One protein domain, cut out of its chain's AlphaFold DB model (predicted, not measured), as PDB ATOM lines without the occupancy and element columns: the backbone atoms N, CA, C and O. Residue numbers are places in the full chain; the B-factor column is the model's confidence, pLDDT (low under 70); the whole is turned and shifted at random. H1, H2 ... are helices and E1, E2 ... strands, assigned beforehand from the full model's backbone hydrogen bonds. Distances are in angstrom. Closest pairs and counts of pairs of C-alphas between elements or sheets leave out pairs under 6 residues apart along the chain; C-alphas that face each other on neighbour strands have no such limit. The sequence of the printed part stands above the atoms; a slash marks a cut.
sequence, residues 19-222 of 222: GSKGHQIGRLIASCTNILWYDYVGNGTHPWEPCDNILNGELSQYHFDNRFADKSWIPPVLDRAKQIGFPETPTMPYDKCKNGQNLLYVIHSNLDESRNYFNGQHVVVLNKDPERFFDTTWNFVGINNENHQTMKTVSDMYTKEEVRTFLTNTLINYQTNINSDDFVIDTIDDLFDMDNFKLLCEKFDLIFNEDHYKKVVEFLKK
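Overview. This is residues 19 to 222 of the 222 residues of an uncharacterized protein of Saprospirales bacterium (UniProt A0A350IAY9). A short parallel pair of strands, E2 and E5, lies on one side of a rounded, compact body; strand E1 and helix H1 stand side by side near its middle, and the long loops of residues 30 to 77 and 84 to 102 lie largely on the side away from the pair. Long helix H6 runs past one side of E2 and E5, H8 packs near their other side, H9 packs on H1, and the small hairpin E3 and E4 lies at the far margin with H5. The printed part has 204 residues, in the order H1 H2 E1 H3 E2 H4 E3 E4 H5 H6 E5 H7 H8 H9, nine named helices and five named strands. E2 and E5 form a parallel sheet, E3 and E4 an antiparallel one, and E1 pairs with no named strand; the class is mixed, helices and strands, with under half of the residues in named elements. The whole is compact, with a radius of gyration of the C-alphas of 16.5 A and spans of 42 by 39 by 36 A.

Along the chain. Find C-alpha 121 at (4.328, -8.716, -32.469); from there E2, residues 121 to 125, runs 13.3 A, and its partner E5 is residues 183 to 185. E1, residues 103 to 107, is 12.9 A long. Look for H1 at residues 22 to 29, starting from C-alpha 22 at (13.401, -19.730, -27.075) and 10.6 A long. H6, residues 160 to 177, is the longest helix at 25.9 A. H8, residues 194 to 204, and H9, residues 210 to 220, are each 15.2 A long; H9 ends at C-alpha 220, (24.784, -16.731, -24.174). The shorter helices are H2 at residues 78 to 83, H3 at 111 to 118, H4 at 130 to 136, H5 at 154 to 157 and H7 at 189 to 192. The remaining strands are E3, residues 141 to 144, and E4, residues 149 to 153.

Arrangement. Start at E2 and E5, which are parallel at 13 degrees: N 124 and O 183 are 2.9 A apart, and N 185 and O 124 are 3.0 A apart, within hydrogen-bond range. The closest C-alphas of E5 and H8 are those of Phe 183 and Leu 200, 6.6 A apart. H7 and H8 only just touch, with 3 pairs of C-alphas within 8 A, and only at the corner; Leu 191 and Phe 197 have the closest C-alphas, 5.0 A apart. With its residues 173 to 177 alone H6 touches H3, about perpendicular at 72 degrees, though only just; the C-alphas of Leu 111 and Tyr 174 are closest, 5.5 A. With residues 163 to 167 alone H6 only just touches H4, with 3 pairs of C-alphas within 8 A, the closest being those of Pro 130 and Arg 164, 6.3 A. H2 and H3 are close but not clearly touching, with the C-alphas of Leu 78 and Ser 114 closest at 7.6 A. H1 and E2 are near each other, and the closest C-alphas of H1 and E1 are those of Gly 22 and Val 106, 6.1 A. H1 touches H9 at a shallow tilt of 22 degrees, opposite ways, closest at the C-alphas of Leu 28 and Val 216, 6.0 A. The hairpin E3 and E4 is antiparallel at 148 degrees, with N 151 and O 142 2.8 A apart, within hydrogen-bond range. H5 touches no helix; its closest C-alpha to E3 is Val 154 with Val 141, 6.5 A. Every O i to N i+4 pair is within hydrogen-bond range in H1, H2, H3, H4, H6, H8 and H9, while H5 and H7 are too short for such a pair.

Size, cuts and confidence. The two C-alphas farthest apart are those of Asn 147 and Asp 195, 45.5 A. The printed part has no cut and ends at Lys 222, the chain's last residue. The links H1 to H2, 48 residues, and H2 to E1, 19 residues, are long; the others are tight. The mean pLDDT of the printed part is 93.2, and residues 143 to 149 are under 70.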
ATOM      1  N   GLY A  19      13.050 -26.840 -27.889       91.88
ATOM      2  CA  GLY A  19      14.479 -27.116 -28.123       91.88
ATOM      3  C   GLY A  19      15.232 -26.042 -28.931       91.88
ATOM      4  O   GLY A  19      16.464 -25.972 -28.867       91.88
ATOM      5  N   SER A  20      14.527 -25.118 -29.592       95.12
ATOM      6  CA  SER A  20      15.122 -24.100 -30.476       95.12
ATOM      7  C   SER A  20      15.500 -22.793 -29.765       95.12
ATOM      8  O   SER A  20      15.393 -21.706 -30.323       95.12
ATOM      9  N   LYS A  21      15.994 -22.901 -28.523       95.94
ATOM     10  CA  LYS A  21      16.614 -21.801 -27.751       95.94
ATOM     11  C   LYS A  21      15.702 -20.589 -27.457       95.94
ATOM     12  O   LYS A  21      16.199 -19.482 -27.260       95.94
ATOM     13  N   GLY A  22      14.389 -20.795 -27.330       96.88
ATOM     14  CA  GLY A  22      13.401 -19.730 -27.075       96.88
ATOM     15  C   GLY A  22      13.741 -18.770 -25.925       96.88
ATOM     16  O   GLY A  22      13.680 -17.558 -26.102       96.88
ATOM     17  N   HIS A  23      14.180 -19.279 -24.769       96.56
ATOM     18  CA  HIS A  23      14.576 -18.415 -23.646       96.56
ATOM     19  C   HIS A  23      15.854 -17.607 -23.923       96.56
ATOM     20  O   HIS A  23      15.977 -16.476 -23.466       96.56
ATOM     21  N   GLN A  24      16.800 -18.136 -24.700       97.88
ATOM     22  CA  GLN A  24      18.003 -17.382 -25.071       97.88
ATOM     23  C   GLN A  24      17.646 -16.228 -26.024       97.88
ATOM     24  O   GLN A  24      18.107 -15.108 -25.828       97.88
ATOM     25  N   ILE A  25      16.753 -16.472 -26.991       98.62
ATOM     26  CA  ILE A  25      16.170 -15.432 -27.859       98.62
ATOM     27  C   ILE A  25      15.442 -14.390 -27.006       98.62
ATOM     28  O   ILE A  25      15.652 -13.193 -27.169       98.62
ATOM     29  N   GLY A  26      14.644 -14.841 -26.036       98.38
ATOM     30  CA  GLY A  26      13.962 -13.960 -25.096       98.38
ATOM     31  C   GLY A  26      14.909 -13.041 -24.330       98.38
ATOM     32  O   GLY A  26      14.671 -11.840 -24.255       98.38
ATOM     33  N   ARG A  27      16.026 -13.575 -23.831       98.31
ATOM     34  CA  ARG A  27      17.063 -12.779 -23.164       98.31
ATOM     35  C   ARG A  27      17.702 -11.752 -24.103       98.31
ATOM     36  O   ARG A  27      17.941 -10.630 -23.664       98.31
ATOM     37  N   LEU A  28      17.940 -12.089 -25.378       98.62
ATOM     38  CA  LEU A  28      18.432 -11.121 -26.372       98.62
ATOM     39  C   LEU A  28      17.441  -9.976 -26.553       98.62
ATOM     40  O   LEU A  28      17.830  -8.822 -26.418       98.62
ATOM     41  N   ILE A  29      16.161 -10.275 -26.780       98.69
ATOM     42  CA  ILE A  29      15.125  -9.244 -26.942       98.69
ATOM     43  C   ILE A  29      15.016  -8.387 -25.676       98.69
ATOM     44  O   ILE A  29      14.997  -7.163 -25.766       98.69
ATOM     45  N   ALA A  30      15.060  -9.006 -24.492       98.31
ATOM     46  CA  ALA A  30      15.045  -8.315 -23.203       98.31
ATOM     47  C   ALA A  30      16.260  -7.401 -22.946       98.31
ATOM     48  O   ALA A  30      16.254  -6.650 -21.972       98.31
ATOM     49  N   SER A  31      17.288  -7.419 -23.803       98.50
ATOM     50  CA  SER A  31      18.365  -6.424 -23.754       98.50
ATOM     51  C   SER A  31      17.905  -5.015 -24.166       98.50
ATOM     52  O   SER A  31      18.516  -4.029 -23.744       98.50
ATOM     53  N   CYS A  32      16.812  -4.896 -24.929       98.56
ATOM     54  CA  CYS A  32      16.192  -3.619 -25.279       98.56
ATOM     55  C   CYS A  32      15.575  -2.937 -24.048       98.56
ATOM     56  O   CYS A  32      15.011  -3.584 -23.167       98.56
ATOM     57  N   THR A  33      15.641  -1.605 -23.983       97.38
ATOM     58  CA  THR A  33      15.247  -0.872 -22.757       97.38
ATOM     59  C   THR A  33      13.740  -0.808 -22.521       97.38
ATOM     60  O   THR A  33      13.297  -0.572 -21.397       97.38
ATOM     61  N   ASN A  34      12.942  -1.041 -23.564       97.75
ATOM     62  CA  ASN A  34      11.488  -1.058 -23.499       97.75
ATOM     63  C   ASN A  34      10.905  -2.481 -23.496       97.75
ATOM     64  O   ASN A  34       9.782  -2.690 -23.944       97.75
ATOM     65  N   ILE A  35      11.636  -3.454 -22.950       97.88
ATOM     66  CA  ILE A  35      11.100  -4.780 -22.627       97.88
ATOM     67  C   ILE A  35      10.924  -4.902 -21.119       97.88
ATOM     68  O   ILE A  35      11.803  -4.539 -20.338       97.88
ATOM     69  N   LEU A  36       9.770  -5.414 -20.701       96.56
ATOM     70  CA  LEU A  36       9.517  -5.749 -19.310       96.56
ATOM     71  C   LEU A  36      10.237  -7.060 -18.963       96.56
ATOM     72  O   LEU A  36       9.823  -8.136 -19.390       96.56
ATOM     73  N   TRP A  37      11.316  -6.966 -18.184       96.38
ATOM     74  CA  TRP A  37      12.028  -8.133 -17.666       96.38
ATOM     75  C   TRP A  37      11.306  -8.751 -16.461       96.38
ATOM     76  O   TRP A  37      10.776  -8.044 -15.603       96.38
ATOM     77  N   TYR A  38      11.316 -10.081 -16.397       94.75
ATOM     78  CA  TYR A  38      10.783 -10.876 -15.295       94.75
ATOM     79  C   TYR A  38      11.786 -10.913 -14.137       94.75
ATOM     80  O   TYR A  38      12.568 -11.851 -14.012       94.75
ATOM     81  N   ASP A  39      11.778  -9.885 -13.296       90.50
ATOM     82  CA  ASP A  39      12.756  -9.635 -12.227       90.50
ATOM     83  C   ASP A  39      12.591 -10.508 -10.964       90.50
ATOM     84  O   ASP A  39      13.041 -10.142  -9.874       90.50
ATOM     85  N   TYR A  40      11.950 -11.675 -11.077       91.81
ATOM     86  CA  TYR A  40      11.945 -12.653  -9.993       91.81
ATOM     87  C   TYR A  40      13.379 -13.054  -9.623       91.81
ATOM     88  O   TYR A  40      14.216 -13.267 -10.496       91.81
ATOM     89  N   VAL A  41      13.646 -13.222  -8.322       90.06
ATOM     90  CA  VAL A  41      14.994 -13.502  -7.791       90.06
ATOM     91  C   VAL A  41      15.695 -14.664  -8.499       90.06
ATOM     92  O   VAL A  41      16.899 -14.605  -8.716       90.06
ATOM     93  N   GLY A  42      14.941 -15.685  -8.917       89.25
ATOM     94  CA  GLY A  42      15.496 -16.843  -9.607       89.25
ATOM     95  C   GLY A  42      15.810 -16.640 -11.093       89.25
ATOM     96  O   GLY A  42      16.504 -17.461 -11.678       89.25
ATOM     97  N   ASN A  43      15.345 -15.564 -11.727       91.69
ATOM     98  CA  ASN A  43      15.676 -15.251 -13.122       91.69
ATOM     99  C   ASN A  43      16.957 -14.420 -13.264       91.69
ATOM    100  O   ASN A  43      17.515 -14.353 -14.362       91.69
ATOM    101  N   GLY A  44      17.374 -13.772 -12.173       90.88
ATOM    102  CA  GLY A  44      18.294 -12.645 -12.192       90.88
ATOM    103  C   GLY A  44      17.567 -11.307 -12.355       90.88
ATOM    104  O   GLY A  44      16.459 -11.210 -12.886       90.88
ATOM    105  N   THR A  45      18.220 -10.245 -11.901       91.50
ATOM    106  CA  THR A  45      17.773  -8.856 -12.070       91.50
ATOM    107  C   THR A  45      17.933  -8.353 -13.505       91.50
ATOM    108  O   THR A  45      17.268  -7.395 -13.895       91.50
ATOM    109  N   HIS A  46      18.769  -9.025 -14.302       95.69
ATOM    110  CA  HIS A  46      19.037  -8.682 -15.695       95.69
ATOM    111  C   HIS A  46      19.020  -9.916 -16.613       95.69
ATOM    112  O   HIS A  46      19.357 -11.019 -16.179       95.69
ATOM    113  N   PRO A  47      18.737  -9.755 -17.921       96.50
ATOM    114  CA  PRO A  47      18.675 -10.879 -18.862       96.50
ATOM    115  C   PRO A  47      20.027 -11.557 -19.147       96.50
ATOM    116  O   PRO A  47      20.045 -12.650 -19.717       96.50
ATOM    117  N   TRP A  48      21.151 -10.951 -18.751       96.50
ATOM    118  CA  TRP A  48      22.505 -11.519 -18.858       96.50
ATOM    119  C   TRP A  48      22.982 -12.231 -17.581       96.50
ATOM    120  O   TRP A  48      24.163 -12.552 -17.459       96.50
ATOM    121  N   GLU A  49      22.088 -12.457 -16.618       95.00
ATOM    122  CA  GLU A  49      22.373 -13.219 -15.401       95.00
ATOM    123  C   GLU A  49      21.807 -14.645 -15.527       95.00
ATOM    124  O   GLU A  49      20.718 -14.821 -16.088       95.00
ATOM    125  N   PRO A  50      22.525 -15.675 -15.043       93.38
ATOM    126  CA  PRO A  50      22.009 -17.035 -15.037       93.38
ATOM    127  C   PRO A  50      20.802 -17.137 -14.112       93.38
ATOM    128  O   PRO A  50      20.707 -16.426 -13.110       93.38
ATOM    129  N   CYS A  51      19.892 -18.047 -14.438       91.25
ATOM    130  CA  CYS A  51      18.861 -18.406 -13.484       91.25
ATOM    131  C   CYS A  51      19.429 -19.226 -12.324       91.25
ATOM    132  O   CYS A  51      20.413 -19.952 -12.469       91.25
ATOM    133  N   ASP A  52      18.768 -19.113 -11.181       88.44
ATOM    134  CA  ASP A  52      19.085 -19.839  -9.963       88.44
ATOM    135  C   ASP A  52      17.786 -20.251  -9.264       88.44
ATOM    136  O   ASP A  52      16.822 -19.488  -9.212       88.44
ATOM    137  N   ASN A  53      17.744 -21.466  -8.719       84.00
ATOM    138  CA  ASN A  53      16.599 -21.980  -7.961       84.00
ATOM    139  C   ASN A  53      15.230 -21.886  -8.682       84.00
ATOM    140  O   ASN A  53      14.187 -21.780  -8.029       84.00
ATOM    141  N   ILE A  54      15.210 -21.947 -10.020       85.38
ATOM    142  CA  ILE A  54      13.983 -22.125 -10.814       85.38
ATOM    143  C   ILE A  54      13.913 -23.533 -11.402       85.38
ATOM    144  O   ILE A  54      14.932 -24.205 -11.586       85.38
ATOM    145  N   LEU A  55      12.698 -23.988 -11.712       82.31
ATOM    146  CA  LEU A  55      12.485 -25.299 -12.320       82.31
ATOM    147  C   LEU A  55      13.278 -25.415 -13.628       82.31
ATOM    148  O   LEU A  55      13.263 -24.502 -14.448       82.31
ATOM    149  N   ASN A  56      13.943 -26.556 -13.827       84.38
ATOM    150  CA  ASN A  56      14.833 -26.819 -14.963       84.38
ATOM    151  C   ASN A  56      16.069 -25.895 -15.048       84.38
ATOM    152  O   ASN A  56      16.823 -26.010 -16.012       84.38
ATOM    153  N   GLY A  57      16.335 -25.034 -14.055       81.62
ATOM    154  CA  GLY A  57      17.508 -24.150 -14.049       81.62
ATOM    155  C   GLY A  57      18.839 -24.912 -14.054       81.62
ATOM    156  O   GLY A  57      19.771 -24.524 -14.753       81.62
ATOM    157  N   GLU A  58      18.896 -26.067 -13.383       81.62
ATOM    158  CA  GLU A  58      20.056 -26.976 -13.429       81.62
ATOM    159  C   GLU A  58      20.273 -27.602 -14.818       81.62
ATOM    160  O   GLU A  58      21.399 -27.944 -15.176       81.62
ATOM    161  N   LEU A  59      19.206 -27.745 -15.614       83.25
ATOM    162  CA  LEU A  59      19.276 -28.268 -16.984       83.25
ATOM    163  C   LEU A  59      19.595 -27.162 -17.999       83.25
ATOM    164  O   LEU A  59      20.131 -27.434 -19.072       83.25
ATOM    165  N   SER A  60      19.247 -25.914 -17.682       88.56
ATOM    166  CA  SER A  60      19.516 -24.757 -18.525       88.56
ATOM    167  C   SER A  60      19.579 -23.481 -17.695       88.56
ATOM    168  O   SER A  60      18.553 -22.885 -17.367       88.56
ATOM    169  N   GLN A  61      20.799 -22.983 -17.483       91.44
ATOM    170  CA  GLN A  61      21.049 -21.684 -16.845       91.44
ATOM    171  C   GLN A  61      20.382 -20.503 -17.575       91.44
ATOM    172  O   GLN A  61      20.247 -19.417 -17.013       91.44
ATOM    173  N   TYR A  62      19.961 -20.698 -18.828       93.56
ATOM    174  CA  TYR A  62      19.310 -19.675 -19.642       93.56
ATOM    175  C   TYR A  62      17.790 -19.629 -19.460       93.56
ATOM    176  O   TYR A  62      17.152 -18.743 -20.031       93.56
ATOM    177  N   HIS A  63      17.192 -20.566 -18.720       92.00
ATOM    178  CA  HIS A  63      15.756 -20.547 -18.445       92.00
ATOM    179  C   HIS A  63      15.368 -19.271 -17.679       92.00
ATOM    180  O   HIS A  63      16.205 -18.632 -17.042       92.00
ATOM    181  N   PHE A  64      14.110 -18.860 -17.779       93.31
ATOM    182  CA  PHE A  64      13.519 -17.843 -16.913       93.31
ATOM    183  C   PHE A  64      12.022 -18.123 -16.799       93.31
ATOM    184  O   PHE A  64      11.391 -18.534 -17.774       93.31
ATOM    185  N   ASP A  65      11.458 -17.893 -15.621       90.06
ATOM    186  CA  ASP A  65      10.020 -17.975 -15.394       90.06
ATOM    187  C   ASP A  65       9.363 -16.629 -15.696       90.06
ATOM    188  O   ASP A  65       9.953 -15.576 -15.470       90.06
ATOM    189  N   ASN A  66       8.096 -16.624 -16.107       92.25
ATOM    190  CA  ASN A  66       7.353 -15.375 -16.300       92.25
ATOM    191  C   ASN A  66       6.859 -14.795 -14.952       92.25
ATOM    192  O   ASN A  66       5.660 -14.595 -14.763       92.25
ATOM    193  N   ARG A  67       7.762 -14.605 -13.980       91.88
ATOM    194  CA  ARG A  67       7.492 -14.170 -12.596       91.88
ATOM    195  C   ARG A  67       8.180 -12.841 -12.286       91.88
ATOM    196  O   ARG A  67       9.267 -12.571 -12.784       91.88
ATOM    197  N   PHE A  68       7.575 -12.055 -11.406       92.12
ATOM    198  CA  PHE A  68       8.090 -10.754 -10.972       92.12
ATOM    199  C   PHE A  68       8.504 -10.768  -9.495       92.12
ATOM    200  O   PHE A  68       8.122 -11.661  -8.731       92.12
ATOM    201  N   ALA A  69       9.254  -9.750  -9.070       91.00
ATOM    202  CA  ALA A  69       9.710  -9.582  -7.689       91.00
ATOM    203  C   ALA A  69       8.556  -9.496  -6.665       91.00
ATOM    204  O   ALA A  69       8.697  -9.938  -5.522       91.00
ATOM    205  N   ASP A  70       7.386  -8.994  -7.077       90.88
ATOM    206  CA  ASP A  70       6.159  -8.934  -6.264       90.88
ATOM    207  C   ASP A  70       5.420 -10.289  -6.149       90.88
ATOM    208  O   ASP A  70       4.351 -10.359  -5.542       90.88
ATOM    209  N   LYS A  71       5.996 -11.368  -6.704       86.88
ATOM    210  CA  LYS A  71       5.449 -12.737  -6.798       86.88
ATOM    211  C   LYS A  71       4.254 -12.902  -7.737       86.88
ATOM    212  O   LYS A  71       3.725 -14.009  -7.851       86.88
ATOM    213  N   SER A  72       3.828 -11.845  -8.420       90.88
ATOM    214  CA  SER A  72       2.899 -11.985  -9.536       90.88
ATOM    215  C   SER A  72       3.592 -12.649 -10.729       90.88
ATOM    216  O   SER A  72       4.819 -12.782 -10.780       90.88
ATOM    217  N   TRP A  73       2.799 -13.102 -11.694       91.00
ATOM    218  CA  TRP A  73       3.297 -13.869 -12.826       91.00
ATOM    219  C   TRP A  73       2.389 -13.706 -14.041       91.00
ATOM    220  O   TRP A  73       1.233 -13.298 -13.916       91.00
ATOM    221  N   ILE A  74       2.923 -14.018 -15.217       93.69
ATOM    222  CA  ILE A  74       2.152 -14.097 -16.453       93.69
ATOM    223  C   ILE A  74       1.595 -15.514 -16.588       93.69
ATOM    224  O   ILE A  74       2.383 -16.465 -16.543       93.69
ATOM    225  N   PRO A  75       0.271 -15.673 -16.763       92.62
ATOM    226  CA  PRO A  75      -0.346 -16.988 -16.829       92.62
ATOM    227  C   PRO A  75       0.138 -17.784 -18.053       92.62
ATOM    228  O   PRO A  75       0.551 -17.190 -19.052       92.62
ATOM    229  N   PRO A  76       0.077 -19.129 -18.004       92.56
ATOM    230  CA  PRO A  76       0.315 -19.952 -19.173       92.56
ATOM    231  C   PRO A  76      -0.882 -19.807 -20.114       92.56
ATOM    232  O   PRO A  76      -1.991 -19.499 -19.681       92.56
ATOM    233  N   VAL A  77      -0.679 -20.065 -21.402       95.81
ATOM    234  CA  VAL A  77      -1.723 -19.895 -22.421       95.81
ATOM    235  C   VAL A  77      -1.697 -21.057 -23.411       95.81
ATOM    236  O   VAL A  77      -0.699 -21.785 -23.481       95.81
ATOM    237  N   LEU A  78      -2.778 -21.210 -24.172       96.00
ATOM    238  CA  LEU A  78      -2.940 -22.175 -25.262       96.00
ATOM    239  C   LEU A  78      -2.537 -23.599 -24.837       96.00
ATOM    240  O   LEU A  78      -2.935 -24.055 -23.760       96.00
ATOM    241  N   ASP A  79      -1.720 -24.291 -25.636       92.12
ATOM    242  CA  ASP A  79      -1.315 -25.679 -25.377       92.12
ATOM    243  C   ASP A  79      -0.725 -25.864 -23.985       92.12
ATOM    244  O   ASP A  79      -0.999 -26.862 -23.317       92.12
ATOM    245  N   ARG A  80       0.073 -24.892 -23.518       88.38
ATOM    246  CA  ARG A  80       0.700 -24.998 -22.203       88.38
ATOM    247  C   ARG A  80      -0.342 -24.946 -21.098       88.38
ATOM    248  O   ARG A  80      -0.259 -25.757 -20.185       88.38
ATOM    249  N   ALA A  81      -1.300 -24.023 -21.176       91.00
ATOM    250  CA  ALA A  81      -2.388 -23.935 -20.205       91.00
ATOM    251  C   ALA A  81      -3.229 -25.215 -20.195       91.00
ATOM    252  O   ALA A  81      -3.437 -25.798 -19.130       91.00
ATOM    253  N   LYS A  82      -3.604 -25.714 -21.378       89.19
ATOM    254  CA  LYS A  82      -4.348 -26.966 -21.543       89.19
ATOM    255  C   LYS A  82      -3.641 -28.158 -20.901       89.19
ATOM    256  O   LYS A  82      -4.261 -28.921 -20.166       89.19
ATOM    257  N   GLN A  83      -2.335 -28.303 -21.144       84.31
ATOM    258  CA  GLN A  83      -1.518 -29.391 -20.593       84.31
ATOM    259  C   GLN A  83      -1.490 -29.409 -19.064       84.31
ATOM    260  O   GLN A  83      -1.377 -30.480 -18.471       84.31
ATOM    261  N   ILE A  84      -1.564 -28.237 -18.430       82.62
ATOM    262  CA  ILE A  84      -1.467 -28.109 -16.973       82.62
ATOM    263  C   ILE A  84      -2.824 -27.877 -16.289       82.62
ATOM    264  O   ILE A  84      -2.843 -27.645 -15.085       82.62
ATOM    265  N   GLY A  85      -3.939 -27.944 -17.030       84.69
ATOM    266  CA  GLY A  85      -5.301 -27.818 -16.493       84.69
ATOM    267  C   GLY A  85      -5.799 -26.384 -16.271       84.69
ATOM    268  O   GLY A  85      -6.773 -26.186 -15.554       84.69
ATOM    269  N   PHE A  86      -5.157 -25.380 -16.871       87.31
ATOM    270  CA  PHE A  86      -5.528 -23.967 -16.737       87.31
ATOM    271  C   PHE A  86      -6.452 -23.509 -17.879       87.31
ATOM    272  O   PHE A  86      -6.460 -24.131 -18.944       87.31
ATOM    273  N   PRO A  87      -7.198 -22.396 -17.707       92.38
ATOM    274  CA  PRO A  87      -7.907 -21.759 -18.814       92.38
ATOM    275  C   PRO A  87      -6.953 -21.475 -19.980       92.38
ATOM    276  O   PRO A  87      -5.908 -20.866 -19.775       92.38
ATOM    277  N   GLU A  88      -7.309 -21.906 -21.194       94.44
ATOM    278  CA  GLU A  88      -6.434 -21.791 -22.375       94.44
ATOM    279  C   GLU A  88      -6.209 -20.333 -22.810       94.44
ATOM    280  O   GLU A  88      -5.155 -19.995 -23.346       94.44
ATOM    281  N   THR A  89      -7.179 -19.455 -22.545       95.50
ATOM    282  CA  THR A  89      -7.173 -18.045 -22.958       95.50
ATOM    283  C   THR A  89      -7.414 -17.102 -21.770       95.50
ATOM    284  O   THR A  89      -8.447 -16.431 -21.695       95.50
ATOM    285  N   PRO A  90      -6.494 -17.049 -20.789       95.12
ATOM    286  CA  PRO A  90      -6.627 -16.138 -19.658       95.12
ATOM    287  C   PRO A  90      -6.508 -14.673 -20.112       95.12
ATOM    288  O   PRO A  90      -6.036 -14.363 -21.200       95.12
ATOM    289  N   THR A  91      -6.915 -13.728 -19.267       94.38
ATOM    290  CA  THR A  91      -6.623 -12.313 -19.529       94.38
ATOM    291  C   THR A  91      -5.152 -12.027 -19.229       94.38
ATOM    292  O   THR A  91      -4.673 -12.302 -18.129       94.38
ATOM    293  N   MET A  92      -4.438 -11.456 -20.200       94.56
ATOM    294  CA  MET A  92      -3.034 -11.073 -20.045       94.56
ATOM    295  C   MET A  92      -2.897  -9.756 -19.260       94.56
ATOM    296  O   MET A  92      -3.584  -8.786 -19.593       94.56
ATOM    297  N   PRO A  93      -2.000  -9.677 -18.259       93.81
ATOM    298  CA  PRO A  93      -1.818  -8.483 -17.433       93.81
ATOM    299  C   PRO A  93      -0.903  -7.452 -18.121       93.81
ATOM    300  O   PRO A  93       0.215  -7.182 -17.676       93.81
ATOM    301  N   TYR A  94      -1.352  -6.894 -19.250       94.31
ATOM    302  CA  TYR A  94      -0.600  -5.873 -19.998       94.31
ATOM    303  C   TYR A  94      -0.426  -4.556 -19.227       94.31
ATOM    304  O   TYR A  94       0.454  -3.765 -19.552       94.31
ATOM    305  N   ASP A  95      -1.219  -4.334 -18.180       92.06
ATOM    306  CA  ASP A  95      -1.120  -3.205 -17.252       92.06
ATOM    307  C   ASP A  95       0.198  -3.179 -16.460       92.06
ATOM    308  O   ASP A  95       0.578  -2.138 -15.922       92.06
ATOM    309  N   LYS A  96       0.937  -4.296 -16.427       92.00
ATOM    310  CA  LYS A  96       2.301  -4.345 -15.879       92.00
ATOM    311  C   LYS A  96       3.331  -3.617 -16.740       92.00
ATOM    312  O   LYS A  96       4.376  -3.219 -16.220       92.00
ATOM    313  N   CYS A  97       3.069  -3.441 -18.033       93.25
ATOM    314  CA  CYS A  97       3.948  -2.693 -18.918       93.25
ATOM    315  C   CYS A  97       3.817  -1.192 -18.631       93.25
ATOM    316  O   CYS A  97       2.720  -0.632 -18.652       93.25
ATOM    317  N   LYS A  98       4.941  -0.504 -18.402       91.44
ATOM    318  CA  LYS A  98       4.950   0.967 -18.418       91.44
ATOM    319  C   LYS A  98       4.725   1.467 -19.847       91.44
ATOM    320  O   LYS A  98       4.898   0.719 -20.805       91.44
ATOM    321  N   ASN A  99       4.374   2.744 -19.999       84.19
ATOM    322  CA  ASN A  99       4.133   3.328 -21.319       84.19
ATOM    323  C   ASN A  99       5.331   3.096 -22.264       84.19
ATOM    324  O   ASN A  99       6.459   3.454 -21.923       84.19
ATOM    325  N   GLY A 100       5.067   2.485 -23.421       90.19
ATOM    326  CA  GLY A 100       6.071   2.112 -24.420       90.19
ATOM    327  C   GLY A 100       6.822   0.801 -24.157       90.19
ATOM    328  O   GLY A 100       7.606   0.402 -25.014       90.19
ATOM    329  N   GLN A 101       6.613   0.128 -23.016       96.06
ATOM    330  CA  GLN A 101       7.187  -1.196 -22.761       96.06
ATOM    331  C   GLN A 101       6.358  -2.314 -23.388       96.06
ATOM    332  O   GLN A 101       5.133  -2.236 -23.431       96.06
ATOM    333  N   ASN A 102       7.034  -3.396 -23.767       97.75
ATOM    334  CA  ASN A 102       6.417  -4.631 -24.228       97.75
ATOM    335  C   ASN A 102       6.679  -5.781 -23.252       97.75
ATOM    336  O   ASN A 102       7.779  -5.932 -22.714       97.75
ATOM    337  N   LEU A 103       5.668  -6.625 -23.066       97.38
ATOM    338  CA  LEU A 103       5.804  -7.940 -22.457       97.38
ATOM    339  C   LEU A 103       6.543  -8.874 -23.424       97.38
ATOM    340  O   LEU A 103       6.418  -8.741 -24.636       97.38
ATOM    341  N   LEU A 104       7.268  -9.858 -22.904       97.56
ATOM    342  CA  LEU A 104       7.948 -10.869 -23.709       97.56
ATOM    343  C   LEU A 104       7.385 -12.256 -23.406       97.56
ATOM    344  O   LEU A 104       7.405 -12.671 -22.254       97.56
ATOM    345  N   TYR A 105       6.935 -13.014 -24.401       98.06
ATOM    346  CA  TYR A 105       6.329 -14.324 -24.154       98.06
ATOM    347  C   TYR A 105       6.884 -15.404 -25.087       98.06
ATOM    348  O   TYR A 105       6.744 -15.308 -26.299       98.06
ATOM    349  N   VAL A 106       7.489 -16.459 -24.534       97.56
ATOM    350  CA  VAL A 106       7.973 -17.617 -25.309       97.56
ATOM    351  C   VAL A 106       6.860 -18.657 -25.424       97.56
ATOM    352  O   VAL A 106       6.274 -19.045 -24.414       97.56
ATOM    353  N   ILE A 107       6.569 -19.126 -26.641       96.88
ATOM    354  CA  ILE A 107       5.496 -20.095 -26.888       96.88
ATOM    355  C   ILE A 107       5.871 -21.142 -27.945       96.88
ATOM    356  O   ILE A 107       6.596 -20.860 -28.895       96.88
ATOM    357  N   HIS A 108       5.335 -22.355 -27.774       95.31
ATOM    358  CA  HIS A 108       5.533 -23.506 -28.672       95.31
ATOM    359  C   HIS A 108       4.275 -23.897 -29.468       95.31
ATOM    360  O   HIS A 108       4.298 -24.871 -30.217       95.31
ATOM    361  N   SER A 109       3.181 -23.157 -29.287       95.88
ATOM    362  CA  SER A 109       1.898 -23.355 -29.964       95.88
ATOM    363  C   SER A 109       1.925 -22.885 -31.412       95.88
ATOM    364  O   SER A 109       2.854 -22.187 -31.837       95.88
ATOM    365  N   ASN A 110       0.873 -23.251 -32.143       97.44
ATOM    366  CA  ASN A 110       0.606 -22.807 -33.505       97.44
ATOM    367  C   ASN A 110       0.639 -21.270 -33.626       97.44
ATOM    368  O   ASN A 110       0.191 -20.536 -32.739       97.44
ATOM    369  N   LEU A 111       1.193 -20.778 -34.736       98.31
ATOM    370  CA  LEU A 111       1.394 -19.354 -34.986       98.31
ATOM    371  C   LEU A 111       0.062 -18.618 -35.139       98.31
ATOM    372  O   LEU A 111      -0.117 -17.569 -34.528       98.31
ATOM    373  N   ASP A 112      -0.886 -19.176 -35.888       97.44
ATOM    374  CA  ASP A 112      -2.220 -18.599 -36.075       97.44
ATOM    375  C   ASP A 112      -2.994 -18.477 -34.757       97.44
ATOM    376  O   ASP A 112      -3.540 -17.413 -34.465       97.44
ATOM    377  N   GLU A 113      -2.970 -19.510 -33.913       97.50
ATOM    378  CA  GLU A 113      -3.592 -19.466 -32.584       97.50
ATOM    379  C   GLU A 113      -2.942 -18.407 -31.688       97.50
ATOM    380  O   GLU A 113      -3.635 -17.577 -31.096       97.50
ATOM    381  N   SER A 114      -1.605 -18.388 -31.630       97.50
ATOM    382  CA  SER A 114      -0.871 -17.399 -30.838       97.50
ATOM    383  C   SER A 114      -1.141 -15.971 -31.311       97.50
ATOM    384  O   SER A 114      -1.330 -15.081 -30.485       97.50
ATOM    385  N   ARG A 115      -1.233 -15.749 -32.625       96.56
ATOM    386  CA  ARG A 115      -1.513 -14.439 -33.207       96.56
ATOM    387  C   ARG A 115      -2.915 -13.971 -32.866       96.56
ATOM    388  O   ARG A 115      -3.085 -12.835 -32.433       96.56
ATOM    389  N   ASN A 116      -3.900 -14.855 -33.003       96.62
ATOM    390  CA  ASN A 116      -5.287 -14.553 -32.661       96.62
ATOM    391  C   ASN A 116      -5.448 -14.224 -31.174       96.62
ATOM    392  O   ASN A 116      -6.189 -13.309 -30.823       96.62
ATOM    393  N   TYR A 117      -4.749 -14.953 -30.301       97.81
ATOM    394  CA  TYR A 117      -4.830 -14.747 -28.860       97.81
ATOM    395  C   TYR A 117      -4.091 -13.484 -28.396       97.81
ATOM    396  O   TYR A 117      -4.664 -12.651 -27.693       97.81
ATOM    397  N   PHE A 118      -2.819 -13.329 -28.774       97.56
ATOM    398  CA  PHE A 118      -1.999 -12.223 -28.283       97.56
ATOM    399  C   PHE A 118      -2.274 -10.915 -29.010       97.56
ATOM    400  O   PHE A 118      -2.156  -9.869 -28.377       97.56
ATOM    401  N   ASN A 119      -2.623 -10.944 -30.303       96.69
ATOM    402  CA  ASN A 119      -2.719  -9.750 -31.149       96.69
ATOM    403  C   ASN A 119      -1.493  -8.825 -30.956       96.69
ATOM    404  O   ASN A 119      -1.625  -7.630 -30.689       96.69
ATOM    405  N   GLY A 120      -0.297  -9.421 -30.976       96.69
ATOM    406  CA  GLY A 120       0.974  -8.769 -30.660       96.69
ATOM    407  C   GLY A 120       1.952  -8.784 -31.830       96.69
ATOM    408  O   GLY A 120       1.581  -9.017 -32.981       96.69
ATOM    409  N   GLN A 121       3.219  -8.517 -31.534       97.94
ATOM    410  CA  GLN A 121       4.328  -8.716 -32.469       97.94
ATOM    411  C   GLN A 121       4.881 -10.135 -32.316       97.94
ATOM    412  O   GLN A 121       4.914 -10.662 -31.207       97.94
ATOM    413  N   HIS A 122       5.328 -10.749 -33.411       98.62
ATOM    414  CA  HIS A 122       5.743 -12.153 -33.420       98.62
ATOM    415  C   HIS A 122       7.141 -12.324 -34.017       98.62
ATOM    416  O   HIS A 122       7.368 -12.024 -35.189       98.62
ATOM    417  N   VAL A 123       8.075 -12.842 -33.216       98.81
ATOM    418  CA  VAL A 123       9.313 -13.444 -33.722       98.81
ATOM    419  C   VAL A 123       9.029 -14.910 -34.012       98.81
ATOM    420  O   VAL A 123       8.617 -15.636 -33.107       98.81
ATOM    421  N   VAL A 124       9.259 -15.354 -35.245       98.75
ATOM    422  CA  VAL A 124       9.013 -16.738 -35.666       98.75
ATOM    423  C   VAL A 124      10.341 -17.420 -35.968       98.75
ATOM    424  O   VAL A 124      11.089 -16.983 -36.837       98.75
ATOM    425  N   VAL A 125      10.631 -18.493 -35.236       98.44
ATOM    426  CA  VAL A 125      11.898 -19.230 -35.307       98.44
ATOM    427  C   VAL A 125      11.677 -20.535 -36.061       98.44
ATOM    428  O   VAL A 125      10.922 -21.394 -35.602       98.44
ATOM    429  N   LEU A 126      12.349 -20.703 -37.199       97.94
ATOM    430  CA  LEU A 126      12.149 -21.850 -38.092       97.94
ATOM    431  C   LEU A 126      13.079 -23.041 -37.810       97.94
ATOM    432  O   LEU A 126      12.915 -24.095 -38.426       97.94
ATOM    433  N   ASN A 127      14.018 -22.924 -36.861       95.94
ATOM    434  CA  ASN A 127      14.919 -24.024 -36.519       95.94
ATOM    435  C   ASN A 127      14.144 -25.246 -36.011       95.94
ATOM    436  O   ASN A 127      13.574 -25.217 -34.916       95.94
ATOM    437  N   LYS A 128      14.204 -26.352 -36.755       96.00
ATOM    438  CA  LYS A 128      13.755 -27.669 -36.301       96.00
ATOM    439  C   LYS A 128      14.957 -28.584 -36.117       96.00
ATOM    440  O   LYS A 128      15.453 -29.150 -37.087       96.00
ATOM    441  N   ASP A 129      15.338 -28.799 -34.863       95.75
ATOM    442  CA  ASP A 129      16.436 -29.690 -34.485       95.75
ATOM    443  C   ASP A 129      15.971 -30.708 -33.426       95.75
ATOM    444  O   ASP A 129      16.057 -30.458 -32.218       95.75
ATOM    445  N   PRO A 130      15.425 -31.859 -33.861       96.06
ATOM    446  CA  PRO A 130      14.957 -32.885 -32.941       96.06
ATOM    447  C   PRO A 130      16.073 -33.498 -32.091       96.06
ATOM    448  O   PRO A 130      15.809 -33.893 -30.961       96.06
ATOM    449  N   GLU A 131      17.304 -33.588 -32.602       96.00
ATOM    450  CA  GLU A 131      18.409 -34.180 -31.837       96.00
ATOM    451  C   GLU A 131      18.786 -33.268 -30.676       96.00
ATOM    452  O   GLU A 131      18.792 -33.702 -29.526       96.00
ATOM    453  N   ARG A 132      18.927 -31.963 -30.940       94.25
ATOM    454  CA  ARG A 132      19.088 -30.981 -29.869       94.25
ATOM    455  C   ARG A 132      17.939 -31.028 -28.868       94.25
ATOM    456  O   ARG A 132      18.182 -30.892 -27.667       94.25
ATOM    457  N   PHE A 133      16.696 -31.179 -29.325       95.62
ATOM    458  CA  PHE A 133      15.561 -31.335 -28.415       95.62
ATOM    459  C   PHE A 133      15.766 -32.538 -27.486       95.62
ATOM    460  O   PHE A 133      15.592 -32.404 -26.273       95.62
ATOM    461  N   PHE A 134      16.174 -33.690 -28.026       95.88
ATOM    462  CA  PHE A 134      16.411 -34.883 -27.217       95.88
ATOM    463  C   PHE A 134      17.586 -34.727 -26.245       95.88
ATOM    464  O   PHE A 134      17.524 -35.240 -25.130       95.88
ATOM    465  N   ASP A 135      18.611 -33.971 -26.622       93.56
ATOM    466  CA  ASP A 135      19.778 -33.742 -25.769       93.56
ATOM    467  C   ASP A 135      19.506 -32.737 -24.646       93.56
ATOM    468  O   ASP A 135      20.061 -32.847 -23.555       93.56
ATOM    469  N   THR A 136      18.657 -31.738 -24.903       90.50
ATOM    470  CA  THR A 136      18.515 -30.578 -24.007       90.50
ATOM    471  C   THR A 136      17.175 -30.499 -23.300       90.50
ATOM    472  O   THR A 136      17.123 -30.014 -22.183       90.50
ATOM    473  N   THR A 137      16.088 -30.949 -23.925       91.00
ATOM    474  CA  THR A 137      14.711 -30.720 -23.448       91.00
ATOM    475  C   THR A 137      14.030 -32.012 -22.986       91.00
ATOM    476  O   THR A 137      13.066 -31.973 -22.230       91.00
ATOM    477  N   TRP A 138      14.543 -33.180 -23.378       93.69
ATOM    478  CA  TRP A 138      13.923 -34.486 -23.107       93.69
ATOM    479  C   TRP A 138      13.688 -34.797 -21.629       93.69
ATOM    480  O   TRP A 138      12.725 -35.477 -21.278       93.69
ATOM    481  N   ASN A 139      14.545 -34.262 -20.764       91.62
ATOM    482  CA  ASN A 139      14.479 -34.467 -19.319       91.62
ATOM    483  C   ASN A 139      13.851 -33.285 -18.571       91.62
ATOM    484  O   ASN A 139      13.847 -33.281 -17.344       91.62
ATOM    485  N   PHE A 140      13.324 -32.284 -19.284       88.75
ATOM    486  CA  PHE A 140      12.625 -31.177 -18.640       88.75
ATOM    487  C   PHE A 140      11.348 -31.690 -17.980       88.75
ATOM    488  O   PHE A 140      10.647 -32.550 -18.522       88.75
ATOM    489  N   VAL A 141      11.029 -31.119 -16.825       84.19
ATOM    490  CA  VAL A 141       9.789 -31.376 -16.091       84.19
ATOM    491  C   VAL A 141       8.903 -30.137 -16.102       84.19
ATOM    492  O   VAL A 141       9.378 -29.000 -16.107       84.19
ATOM    493  N   GLY A 142       7.589 -30.352 -16.106       74.56
ATOM    494  CA  GLY A 142       6.622 -29.309 -15.771       74.56
ATOM    495  C   GLY A 142       6.345 -29.267 -14.267       74.56
ATOM    496  O   GLY A 142       6.625 -30.226 -13.557       74.56
ATOM    497  N   ILE A 143       5.736 -28.187 -13.784       68.06
ATOM    498  CA  ILE A 143       5.050 -28.158 -12.485       68.06
ATOM    499  C   ILE A 143       3.563 -27.951 -12.759       68.06
ATOM    500  O   ILE A 143       3.191 -27.089 -13.559       68.06
ATOM    501  N   ASN A 144       2.720 -28.733 -12.088       64.25
ATOM    502  CA  ASN A 144       1.310 -28.410 -11.948       64.25
ATOM    503  C   ASN A 144       1.178 -27.326 -10.867       64.25
ATOM    504  O   ASN A 144       1.515 -27.547  -9.707       64.25
ATOM    505  N   ASN A 145       0.705 -26.142 -11.250       58.16
ATOM    506  CA  ASN A 145       0.618 -24.998 -10.344       58.16
ATOM    507  C   ASN A 145      -0.552 -25.082  -9.344       58.16
ATOM    508  O   ASN A 145      -0.530 -24.366  -8.347       58.16
ATOM    509  N   GLU A 146      -1.553 -25.941  -9.561       56.72
ATOM    510  CA  GLU A 146      -2.669 -26.107  -8.616       56.72
ATOM    511  C   GLU A 146      -2.225 -26.842  -7.348       56.72
ATOM    512  O   GLU A 146      -2.617 -26.482  -6.239       56.72
ATOM    513  N   ASN A 147      -1.370 -27.856  -7.498       60.03
ATOM    514  CA  ASN A 147      -0.938 -28.722  -6.399       60.03
ATOM    515  C   ASN A 147       0.584 -28.726  -6.169       60.03
ATOM    516  O   ASN A 147       1.062 -29.454  -5.302       60.03
ATOM    517  N   HIS A 148       1.333 -27.914  -6.925       62.91
ATOM    518  CA  HIS A 148       2.796 -27.801  -6.888       62.91
ATOM    519  C   HIS A 148       3.523 -29.136  -7.124       62.91
ATOM    520  O   HIS A 148       4.684 -29.291  -6.746       62.91
ATOM    521  N   GLN A 149       2.855 -30.111  -7.747       67.94
ATOM    522  CA  GLN A 149       3.465 -31.393  -8.064       67.94
ATOM    523  C   GLN A 149       4.268 -31.286  -9.355       67.94
ATOM    524  O   GLN A 149       3.780 -30.808 -10.383       67.94
ATOM    525  N   THR A 150       5.502 -31.778  -9.302       71.12
ATOM    526  CA  THR A 150       6.321 -32.006 -10.488       71.12
ATOM    527  C   THR A 150       5.585 -32.972 -11.410       71.12
ATOM    528  O   THR A 150       5.171 -34.059 -11.004       71.12
ATOM    529  N   MET A 151       5.386 -32.553 -12.653       78.62
ATOM    530  CA  MET A 151       4.861 -33.406 -13.708       78.62
ATOM    531  C   MET A 151       5.928 -34.416 -14.133       78.62
ATOM    532  O   MET A 151       7.112 -34.276 -13.830       78.62
ATOM    533  N   LYS A 152       5.498 -35.421 -14.892       84.31
ATOM    534  CA  LYS A 152       6.403 -36.323 -15.605       84.31
ATOM    535  C   LYS A 152       7.380 -35.534 -16.486       84.31
ATOM    536  O   LYS A 152       7.052 -34.436 -16.950       84.31
ATOM    537  N   THR A 153       8.570 -36.085 -16.712       87.81
ATOM    538  CA  THR A 153       9.497 -35.542 -17.713       87.81
ATOM    539  C   THR A 153       8.859 -35.609 -19.098       87.81
ATOM    540  O   THR A 153       7.950 -36.406 -19.341       87.81
ATOM    541  N   VAL A 154       9.350 -34.807 -20.042       87.88
ATOM    542  CA  VAL A 154       8.947 -34.935 -21.453       87.88
ATOM    543  C   VAL A 154       9.129 -36.380 -21.942       87.88
ATOM    544  O   VAL A 154       8.236 -36.920 -22.594       87.88
ATOM    545  N   SER A 155      10.235 -37.022 -21.558       91.25
ATOM    546  CA  SER A 155      10.562 -38.412 -21.893       91.25
ATOM    547  C   SER A 155       9.589 -39.464 -21.359       91.25
ATOM    548  O   SER A 155       9.435 -40.516 -21.976       91.25
ATOM    549  N   ASP A 156       8.907 -39.178 -20.252       90.88
ATOM    550  CA  ASP A 156       7.892 -40.053 -19.657       90.88
ATOM    551  C   ASP A 156       6.489 -39.817 -20.245       90.88
ATOM    552  O   ASP A 156       5.574 -40.618 -20.025       90.88
ATOM    553  N   MET A 157       6.290 -38.688 -20.932       88.12
ATOM    554  CA  MET A 157       5.001 -38.279 -21.500       88.12
ATOM    555  C   MET A 157       4.869 -38.612 -22.984       88.12
ATOM    556  O   MET A 157       3.755 -38.851 -23.442       88.12
ATOM    557  N   TYR A 158       5.980 -38.622 -23.720       92.00
ATOM    558  CA  TYR A 158       5.981 -38.763 -25.172       92.00
ATOM    559  C   TYR A 158       7.025 -39.773 -25.633       92.00
ATOM    560  O   TYR A 158       8.056 -39.981 -25.001       92.00
ATOM    561  N   THR A 159       6.787 -40.363 -26.797       96.19
ATOM    562  CA  THR A 159       7.792 -41.097 -27.564       96.19
ATOM    563  C   THR A 159       8.611 -40.146 -28.441       96.19
ATOM    564  O   THR A 159       8.190 -39.031 -28.760       96.19
ATOM    565  N   LYS A 160       9.793 -40.592 -28.891       96.44
ATOM    566  CA  LYS A 160      10.612 -39.804 -29.828       96.44
ATOM    567  C   LYS A 160       9.880 -39.516 -31.143       96.44
ATOM    568  O   LYS A 160      10.012 -38.417 -31.673       96.44
ATOM    569  N   GLU A 161       9.101 -40.469 -31.654       97.25
ATOM    570  CA  GLU A 161       8.338 -40.281 -32.893       97.25
ATOM    571  C   GLU A 161       7.226 -39.243 -32.724       97.25
ATOM    572  O   GLU A 161       7.115 -38.341 -33.550       97.25
ATOM    573  N   GLU A 162       6.481 -39.276 -31.613       96.19
ATOM    574  CA  GLU A 162       5.472 -38.249 -31.313       96.19
ATOM    575  C   GLU A 162       6.087 -36.848 -31.247       96.19
ATOM    576  O   GLU A 162       5.531 -35.907 -31.813       96.19
ATOM    577  N   VAL A 163       7.271 -36.707 -30.641       95.94
ATOM    578  CA  VAL A 163       8.011 -35.436 -30.634       95.94
ATOM    579  C   VAL A 163       8.425 -35.013 -32.041       95.94
ATOM    580  O   VAL A 163       8.239 -33.852 -32.408       95.94
ATOM    581  N   ARG A 164       8.974 -35.917 -32.863       97.44
ATOM    582  CA  ARG A 164       9.365 -35.587 -34.246       97.44
ATOM    583  C   ARG A 164       8.165 -35.127 -35.073       97.44
ATOM    584  O   ARG A 164       8.288 -34.170 -35.847       97.44
ATOM    585  N   THR A 165       7.017 -35.781 -34.902       97.38
ATOM    586  CA  THR A 165       5.757 -35.390 -35.538       97.38
ATOM    587  C   THR A 165       5.285 -34.032 -35.035       97.38
ATOM    588  O   THR A 165       5.002 -33.167 -35.858       97.38
ATOM    589  N   PHE A 166       5.273 -33.805 -33.719       95.25
ATOM    590  CA  PHE A 166       4.911 -32.519 -33.119       95.25
ATOM    591  C   PHE A 166       5.756 -31.374 -33.690       95.25
ATOM    592  O   PHE A 166       5.210 -30.453 -34.289       95.25
ATOM    593  N   LEU A 167       7.088 -31.484 -33.621       97.00
ATOM    594  CA  LEU A 167       8.006 -30.466 -34.144       97.00
ATOM    595  C   LEU A 167       7.801 -30.214 -35.646       97.00
ATOM    596  O   LEU A 167       7.893 -29.082 -36.115       97.00
ATOM    597  N   THR A 168       7.519 -31.265 -36.420       98.06
ATOM    598  CA  THR A 168       7.249 -31.134 -37.858       98.06
ATOM    599  C   THR A 168       5.934 -30.411 -38.123       98.06
ATOM    600  O   THR A 168       5.902 -29.521 -38.969       98.06
ATOM    601  N   ASN A 169       4.876 -30.741 -37.385       97.50
ATOM    602  CA  ASN A 169       3.571 -30.108 -37.539       97.50
ATOM    603  C   ASN A 169       3.613 -28.628 -37.134       97.50
ATOM    604  O   ASN A 169       3.085 -27.792 -37.865       97.50
ATOM    605  N   THR A 170       4.299 -28.290 -36.038       97.31
ATOM    606  CA  THR A 170       4.498 -26.895 -35.618       97.31
ATOM    607  C   THR A 170       5.268 -26.101 -36.674       97.31
ATOM    608  O   THR A 170       4.848 -25.002 -37.028       97.31
ATOM    609  N   LEU A 171       6.341 -26.664 -37.251       98.25
ATOM    610  CA  LEU A 171       7.082 -25.997 -38.330       98.25
ATOM    611  C   LEU A 171       6.196 -25.723 -39.552       98.25
ATOM    612  O   LEU A 171       6.219 -24.619 -40.090       98.25
ATOM    613  N   ILE A 172       5.411 -26.717 -39.981       98.50
ATOM    614  CA  ILE A 172       4.483 -26.574 -41.111       98.50
ATOM    615  C   ILE A 172       3.464 -25.470 -40.823       98.50
ATOM    616  O   ILE A 172       3.198 -24.637 -41.693       98.50
ATOM    617  N   ASN A 173       2.910 -25.429 -39.608       98.50
ATOM    618  CA  ASN A 173       1.996 -24.368 -39.205       98.50
ATOM    619  C   ASN A 173       2.672 -22.985 -39.267       98.50
ATOM    620  O   ASN A 173       2.074 -22.057 -39.810       98.50
ATOM    621  N   TYR A 174       3.916 -22.848 -38.796       98.50
ATOM    622  CA  TYR A 174       4.652 -21.578 -38.862       98.50
ATOM    623  C   TYR A 174       4.846 -21.143 -40.313       98.50
ATOM    624  O   TYR A 174       4.428 -20.054 -40.688       98.50
ATOM    625  N   GLN A 175       5.380 -22.025 -41.158       98.38
ATOM    626  CA  GLN A 175       5.614 -21.743 -42.578       98.38
ATOM    627  C   GLN A 175       4.331 -21.371 -43.336       98.38
ATOM    628  O   GLN A 175       4.373 -20.554 -44.251       98.38
ATOM    629  N   THR A 176       3.195 -21.950 -42.946       98.44
ATOM    630  CA  THR A 176       1.892 -21.678 -43.571       98.44
ATOM    631  C   THR A 176       1.313 -20.325 -43.153       98.44
ATOM    632  O   THR A 176       0.612 -19.694 -43.940       98.44
ATOM    633  N   ASN A 177       1.585 -19.878 -41.923       98.44
ATOM    634  CA  ASN A 177       0.912 -18.729 -41.309       98.44
ATOM    635  C   ASN A 177       1.808 -17.497 -41.106       98.44
ATOM    636  O   ASN A 177       1.334 -16.500 -40.553       98.44
ATOM    637  N   ILE A 178       3.080 -17.542 -41.509       98.25
ATOM    638  CA  ILE A 178       3.952 -16.361 -41.530       98.25
ATOM    639  C   ILE A 178       3.394 -15.310 -42.495       98.25
ATOM    640  O   ILE A 178       2.888 -15.628 -43.571       98.25
ATOM    641  N   ASN A 179       3.525 -14.042 -42.124       97.12
ATOM    642  CA  ASN A 179       3.204 -12.901 -42.965       97.12
ATOM    643  C   ASN A 179       4.237 -11.767 -42.791       97.12
ATOM    644  O   ASN A 179       5.241 -11.904 -42.097       97.12
ATOM    645  N   SER A 180       4.000 -10.632 -43.451       96.44
ATOM    646  CA  SER A 180       4.921  -9.490 -43.455       96.44
ATOM    647  C   SER A 180       5.074  -8.779 -42.109       96.44
ATOM    648  O   SER A 180       5.992  -7.971 -41.971       96.44
ATOM    649  N   ASP A 181       4.198  -9.023 -41.134       95.94
ATOM    650  CA  ASP A 181       4.284  -8.432 -39.797       95.94
ATOM    651  C   ASP A 181       5.245  -9.183 -38.872       95.94
ATOM    652  O   ASP A 181       5.721  -8.599 -37.895       95.94
ATOM    653  N   ASP A 182       5.571 -10.434 -39.191       98.06
ATOM    654  CA  ASP A 182       6.441 -11.272 -38.373       98.06
ATOM    655  C   ASP A 182       7.923 -10.958 -38.624       98.06
ATOM    656  O   ASP A 182       8.331 -10.627 -39.741       98.06
ATOM    657  N   PHE A 183       8.757 -11.091 -37.590       98.62
ATOM    658  CA  PHE A 183      10.212 -11.130 -37.748       98.62
ATOM    659  C   PHE A 183      10.665 -12.589 -37.766       98.62
ATOM    660  O   PHE A 183      10.581 -13.284 -36.753       98.62
ATOM    661  N   VAL A 184      11.102 -13.069 -38.925       98.62
ATOM    662  CA  VAL A 184      11.431 -14.482 -39.135       98.62
ATOM    663  C   VAL A 184      12.935 -14.681 -39.020       98.62
ATOM    664  O   VAL A 184      13.697 -13.958 -39.659       98.62
ATOM    665  N   ILE A 185      13.343 -15.668 -38.229       98.56
ATOM    666  CA  ILE A 185      14.736 -16.105 -38.115       98.56
ATOM    667  C   ILE A 185      14.826 -17.614 -38.304       98.56
ATOM    668  O   ILE A 185      13.911 -18.358 -37.930       98.56
ATOM    669  N   ASP A 186      15.948 -18.075 -38.838       96.81
ATOM    670  CA  ASP A 186      16.244 -19.495 -38.909       96.81
ATOM    671  C   ASP A 186      16.718 -19.968 -37.543       96.81
ATOM    672  O   ASP A 186      16.140 -20.902 -36.997       96.81
ATOM    673  N   THR A 187      17.704 -19.300 -36.936       96.69
ATOM    674  CA  THR A 187      18.268 -19.692 -35.635       96.69
ATOM    675  C   THR A 187      18.591 -18.481 -34.755       96.69
ATOM    676  O   THR A 187      18.506 -17.336 -35.182       96.69
ATOM    677  N   ILE A 188      19.010 -18.717 -33.505       97.06
ATOM    678  CA  ILE A 188      19.497 -17.631 -32.638       97.06
ATOM    679  C   ILE A 188      20.716 -16.900 -33.222       97.06
ATOM    680  O   ILE A 188      20.936 -15.742 -32.876       97.06
ATOM    681  N   ASP A 189      21.501 -17.548 -34.087       97.56
ATOM    682  CA  ASP A 189      22.712 -16.943 -34.640       97.56
ATOM    683  C   ASP A 189      22.381 -15.713 -35.496       97.56
ATOM    684  O   ASP A 189      23.149 -14.751 -35.494       97.56
ATOM    685  N   ASP A 190      21.183 -15.674 -36.089       98.19
ATOM    686  CA  ASP A 190      20.668 -14.507 -36.809       98.19
ATOM    687  C   ASP A 190      20.526 -13.287 -35.896       98.19
ATOM    688  O   ASP A 190      20.693 -12.165 -36.355       98.19
ATOM    689  N   LEU A 191      20.258 -13.490 -34.602       98.44
ATOM    690  CA  LEU A 191      20.155 -12.422 -33.603       98.44
ATOM    691  C   LEU A 191      21.468 -12.147 -32.865       98.44
ATOM    692  O   LEU A 191      21.533 -11.199 -32.087       98.44
ATOM    693  N   PHE A 192      22.503 -12.970 -33.065       98.44
ATOM    694  CA  PHE A 192      23.864 -12.631 -32.643       98.44
ATOM    695  C   PHE A 192      24.557 -11.688 -33.629       98.44
ATOM    696  O   PHE A 192      25.544 -11.037 -33.259       98.44
ATOM    697  N   ASP A 193      24.055 -11.606 -34.859       98.12
ATOM    698  CA  ASP A 193      24.364 -10.516 -35.769       98.12
ATOM    699  C   ASP A 193      23.651  -9.240 -35.289       98.12
ATOM    700  O   ASP A 193      22.425  -9.169 -35.184       98.12
ATOM    701  N   MET A 194      24.443  -8.222 -34.947       98.44
ATOM    702  CA  MET A 194      23.922  -6.984 -34.371       98.44
ATOM    703  C   MET A 194      23.081  -6.185 -35.369       98.44
ATOM    704  O   MET A 194      22.159  -5.487 -34.949       98.44
ATOM    705  N   ASP A 195      23.390  -6.257 -36.660       98.50
ATOM    706  CA  ASP A 195      22.653  -5.515 -37.677       98.50
ATOM    707  C   ASP A 195      21.278  -6.157 -37.881       98.50
ATOM    708  O   ASP A 195      20.266  -5.454 -37.863       98.50
ATOM    709  N   ASN A 196      21.202  -7.488 -37.903       98.44
ATOM    710  CA  ASN A 196      19.920  -8.199 -37.872       98.44
ATOM    711  C   ASN A 196      19.123  -7.925 -36.586       98.44
ATOM    712  O   ASN A 196      17.908  -7.725 -36.640       98.44
ATOM    713  N   PHE A 197      19.783  -7.865 -35.424       98.81
ATOM    714  CA  PHE A 197      19.109  -7.515 -34.172       98.81
ATOM    715  C   PHE A 197      18.562  -6.075 -34.191       98.81
ATOM    716  O   PHE A 197      17.467  -5.819 -33.687       98.81
ATOM    717  N   LYS A 198      19.270  -5.127 -34.817       98.75
ATOM    718  CA  LYS A 198      18.762  -3.763 -35.033       98.75
ATOM    719  C   LYS A 198      17.563  -3.743 -35.978       98.75
ATOM    720  O   LYS A 198      16.608  -3.039 -35.677       98.75
ATOM    721  N   LEU A 199      17.551  -4.559 -37.036       98.62
ATOM    722  CA  LEU A 199      16.380  -4.701 -37.913       98.62
ATOM    723  C   LEU A 199      15.148  -5.211 -37.149       98.62
ATOM    724  O   LEU A 199      14.040  -4.717 -37.367       98.62
ATOM    725  N   LEU A 200      15.330  -6.162 -36.224       98.62
ATOM    726  CA  LEU A 200      14.265  -6.594 -35.312       98.62
ATOM    727  C   LEU A 200      13.763  -5.419 -34.466       98.62
ATOM    728  O   LEU A 200      12.554  -5.206 -34.366       98.62
ATOM    729  N   CYS A 201      14.683  -4.650 -33.879       98.62
ATOM    730  CA  CYS A 201      14.336  -3.492 -33.059       98.62
ATOM    731  C   CYS A 201      13.555  -2.444 -33.857       98.62
ATOM    732  O   CYS A 201      12.517  -1.986 -33.395       98.62
ATOM    733  N   GLU A 202      14.004  -2.105 -35.063       98.44
ATOM    734  CA  GLU A 202      13.325  -1.153 -35.947       98.44
ATOM    735  C   GLU A 202      11.921  -1.630 -36.320       98.44
ATOM    736  O   GLU A 202      10.960  -0.865 -36.233       98.44
ATOM    737  N   LYS A 203      11.776  -2.909 -36.688       97.88
ATOM    738  CA  LYS A 203      10.477  -3.478 -37.062       97.88
ATOM    739  C   LYS A 203       9.474  -3.427 -35.913       97.88
ATOM    740  O   LYS A 203       8.279  -3.249 -36.154       97.88
ATOM    741  N   PHE A 204       9.944  -3.639 -34.687       97.44
ATOM    742  CA  PHE A 204       9.097  -3.765 -33.505       97.44
ATOM    743  C   PHE A 204       9.054  -2.519 -32.614       97.44
ATOM    744  O   PHE A 204       8.405  -2.558 -31.572       97.44
ATOM    745  N   ASP A 205       9.673  -1.414 -33.039       96.75
ATOM    746  CA  ASP A 205       9.803  -0.178 -32.252       96.75
ATOM    747  C   ASP A 205      10.451  -0.430 -30.872       96.75
ATOM    748  O   ASP A 205       9.995   0.017 -29.814       96.75
ATOM    749  N   LEU A 206      11.525  -1.227 -30.866       98.06
ATOM    750  CA  LEU A 206      12.317  -1.516 -29.672       98.06
ATOM    751  C   LEU A 206      13.473  -0.535 -29.537       98.06
ATOM    752  O   LEU A 206      14.174  -0.208 -30.495       98.06
ATOM    753  N   ILE A 207      13.734  -0.125 -28.302       98.19
ATOM    754  CA  ILE A 207      14.826   0.785 -27.977       98.19
ATOM    755  C   ILE A 207      16.093  -0.043 -27.756       98.19
ATOM    756  O   ILE A 207      16.357  -0.520 -26.644       98.19
ATOM    757  N   PHE A 208      16.865  -0.204 -28.832       98.62
ATOM    758  CA  PHE A 208      18.143  -0.911 -28.831       98.62
ATOM    759  C   PHE A 208      19.117  -0.324 -27.797       98.62
ATOM    760  O   PHE A 208      19.332   0.888 -27.734       98.62
ATOM    761  N   ASN A 209      19.742  -1.200 -27.008       98.50
ATOM    762  CA  ASN A 209      20.811  -0.847 -26.079       98.50
ATOM    763  C   ASN A 209      22.025  -1.735 -26.345       98.50
ATOM    764  O   ASN A 209      22.032  -2.921 -26.018       98.50
ATOM    765  N   GLU A 210      23.059  -1.142 -26.934       98.62
ATOM    766  CA  GLU A 210      24.246  -1.870 -27.376       98.62
ATOM    767  C   GLU A 210      25.027  -2.513 -26.220       98.62
ATOM    768  O   GLU A 210      25.534  -3.624 -26.369       98.62
ATOM    769  N   ASP A 211      25.118  -1.847 -25.065       98.62
ATOM    770  CA  ASP A 211      25.821  -2.381 -23.892       98.62
ATOM    771  C   ASP A 211      25.094  -3.608 -23.327       98.62
ATOM    772  O   ASP A 211      25.701  -4.657 -23.106       98.62
ATOM    773  N   HIS A 212      23.773  -3.511 -23.169       98.56
ATOM    774  CA  HIS A 212      22.951  -4.630 -22.708       98.56
ATOM    775  C   HIS A 212      22.993  -5.793 -23.699       98.56
ATOM    776  O   HIS A 212      23.177  -6.940 -23.291       98.56
ATOM    777  N   TYR A 213      22.874  -5.504 -24.997       98.81
ATOM    778  CA  TYR A 213      22.968  -6.504 -26.055       98.81
ATOM    779  C   TYR A 213      24.292  -7.271 -25.967       98.81
ATOM    780  O   TYR A 213      24.291  -8.500 -25.900       98.81
ATOM    781  N   LYS A 214      25.426  -6.562 -25.872       98.62
ATOM    782  CA  LYS A 214      26.752  -7.185 -25.748       98.62
ATOM    783  C   LYS A 214      26.873  -8.060 -24.502       98.62
ATOM    784  O   LYS A 214      27.398  -9.165 -24.608       98.62
ATOM    785  N   LYS A 215      26.349  -7.615 -23.352       98.56
ATOM    786  CA  LYS A 215      26.327  -8.414 -22.112       98.56
ATOM    787  C   LYS A 215      25.530  -9.705 -22.274       98.56
ATOM    788  O   LYS A 215      25.992 -10.763 -21.851       98.56
ATOM    789  N   VAL A 216      24.360  -9.643 -22.915       98.38
ATOM    790  CA  VAL A 216      23.558 -10.845 -23.184       98.38
ATOM    791  C   VAL A 216      24.275 -11.767 -24.169       98.38
ATOM    792  O   VAL A 216      24.375 -12.960 -23.904       98.38
ATOM    793  N   VAL A 217      24.828 -11.249 -25.268       98.38
ATOM    794  CA  VAL A 217      25.593 -12.059 -26.233       98.38
ATOM    795  C   VAL A 217      26.775 -12.757 -25.559       98.38
ATOM    796  O   VAL A 217      26.990 -13.944 -25.793       98.38
ATOM    797  N   GLU A 218      27.520 -12.051 -24.704       97.81
ATOM    798  CA  GLU A 218      28.622 -12.636 -23.937       97.81
ATOM    799  C   GLU A 218      28.125 -13.755 -23.016       97.81
ATOM    800  O   GLU A 218      28.722 -14.826 -22.978       97.81
ATOM    801  N   PHE A 219      27.015 -13.542 -22.305       97.38
ATOM    802  CA  PHE A 219      26.415 -14.557 -21.440       97.38
ATOM    803  C   PHE A 219      25.969 -15.805 -22.217       97.38
ATOM    804  O   PHE A 219      26.214 -16.925 -21.777       97.38
ATOM    805  N   LEU A 220      25.349 -15.631 -23.385       96.69
ATOM    806  CA  LEU A 220      24.784 -16.731 -24.174       96.69
ATOM    807  C   LEU A 220      25.816 -17.538 -24.974       96.69
ATOM    808  O   LEU A 220      25.485 -18.632 -25.431       96.69
ATOM    809  N   LYS A 221      27.026 -16.999 -25.174       93.81
ATOM    810  CA  LYS A 221      28.133 -17.662 -25.886       93.81
ATOM    811  C   LYS A 221      29.161 -18.329 -24.959       93.81
ATOM    812  O   LYS A 221      30.120 -18.903 -25.470       93.81
ATOM    813  N   LYS A 222      28.978 -18.231 -23.638       80.38
ATOM    814  CA  LYS A 222      29.728 -19.009 -22.637       80.38
ATOM    815  C   LYS A 222      29.266 -20.458 -22.645       80.38
ATOM    816  O   LYS A 222      30.159 -21.328 -22.599       80.38
TER     817      LYS A 222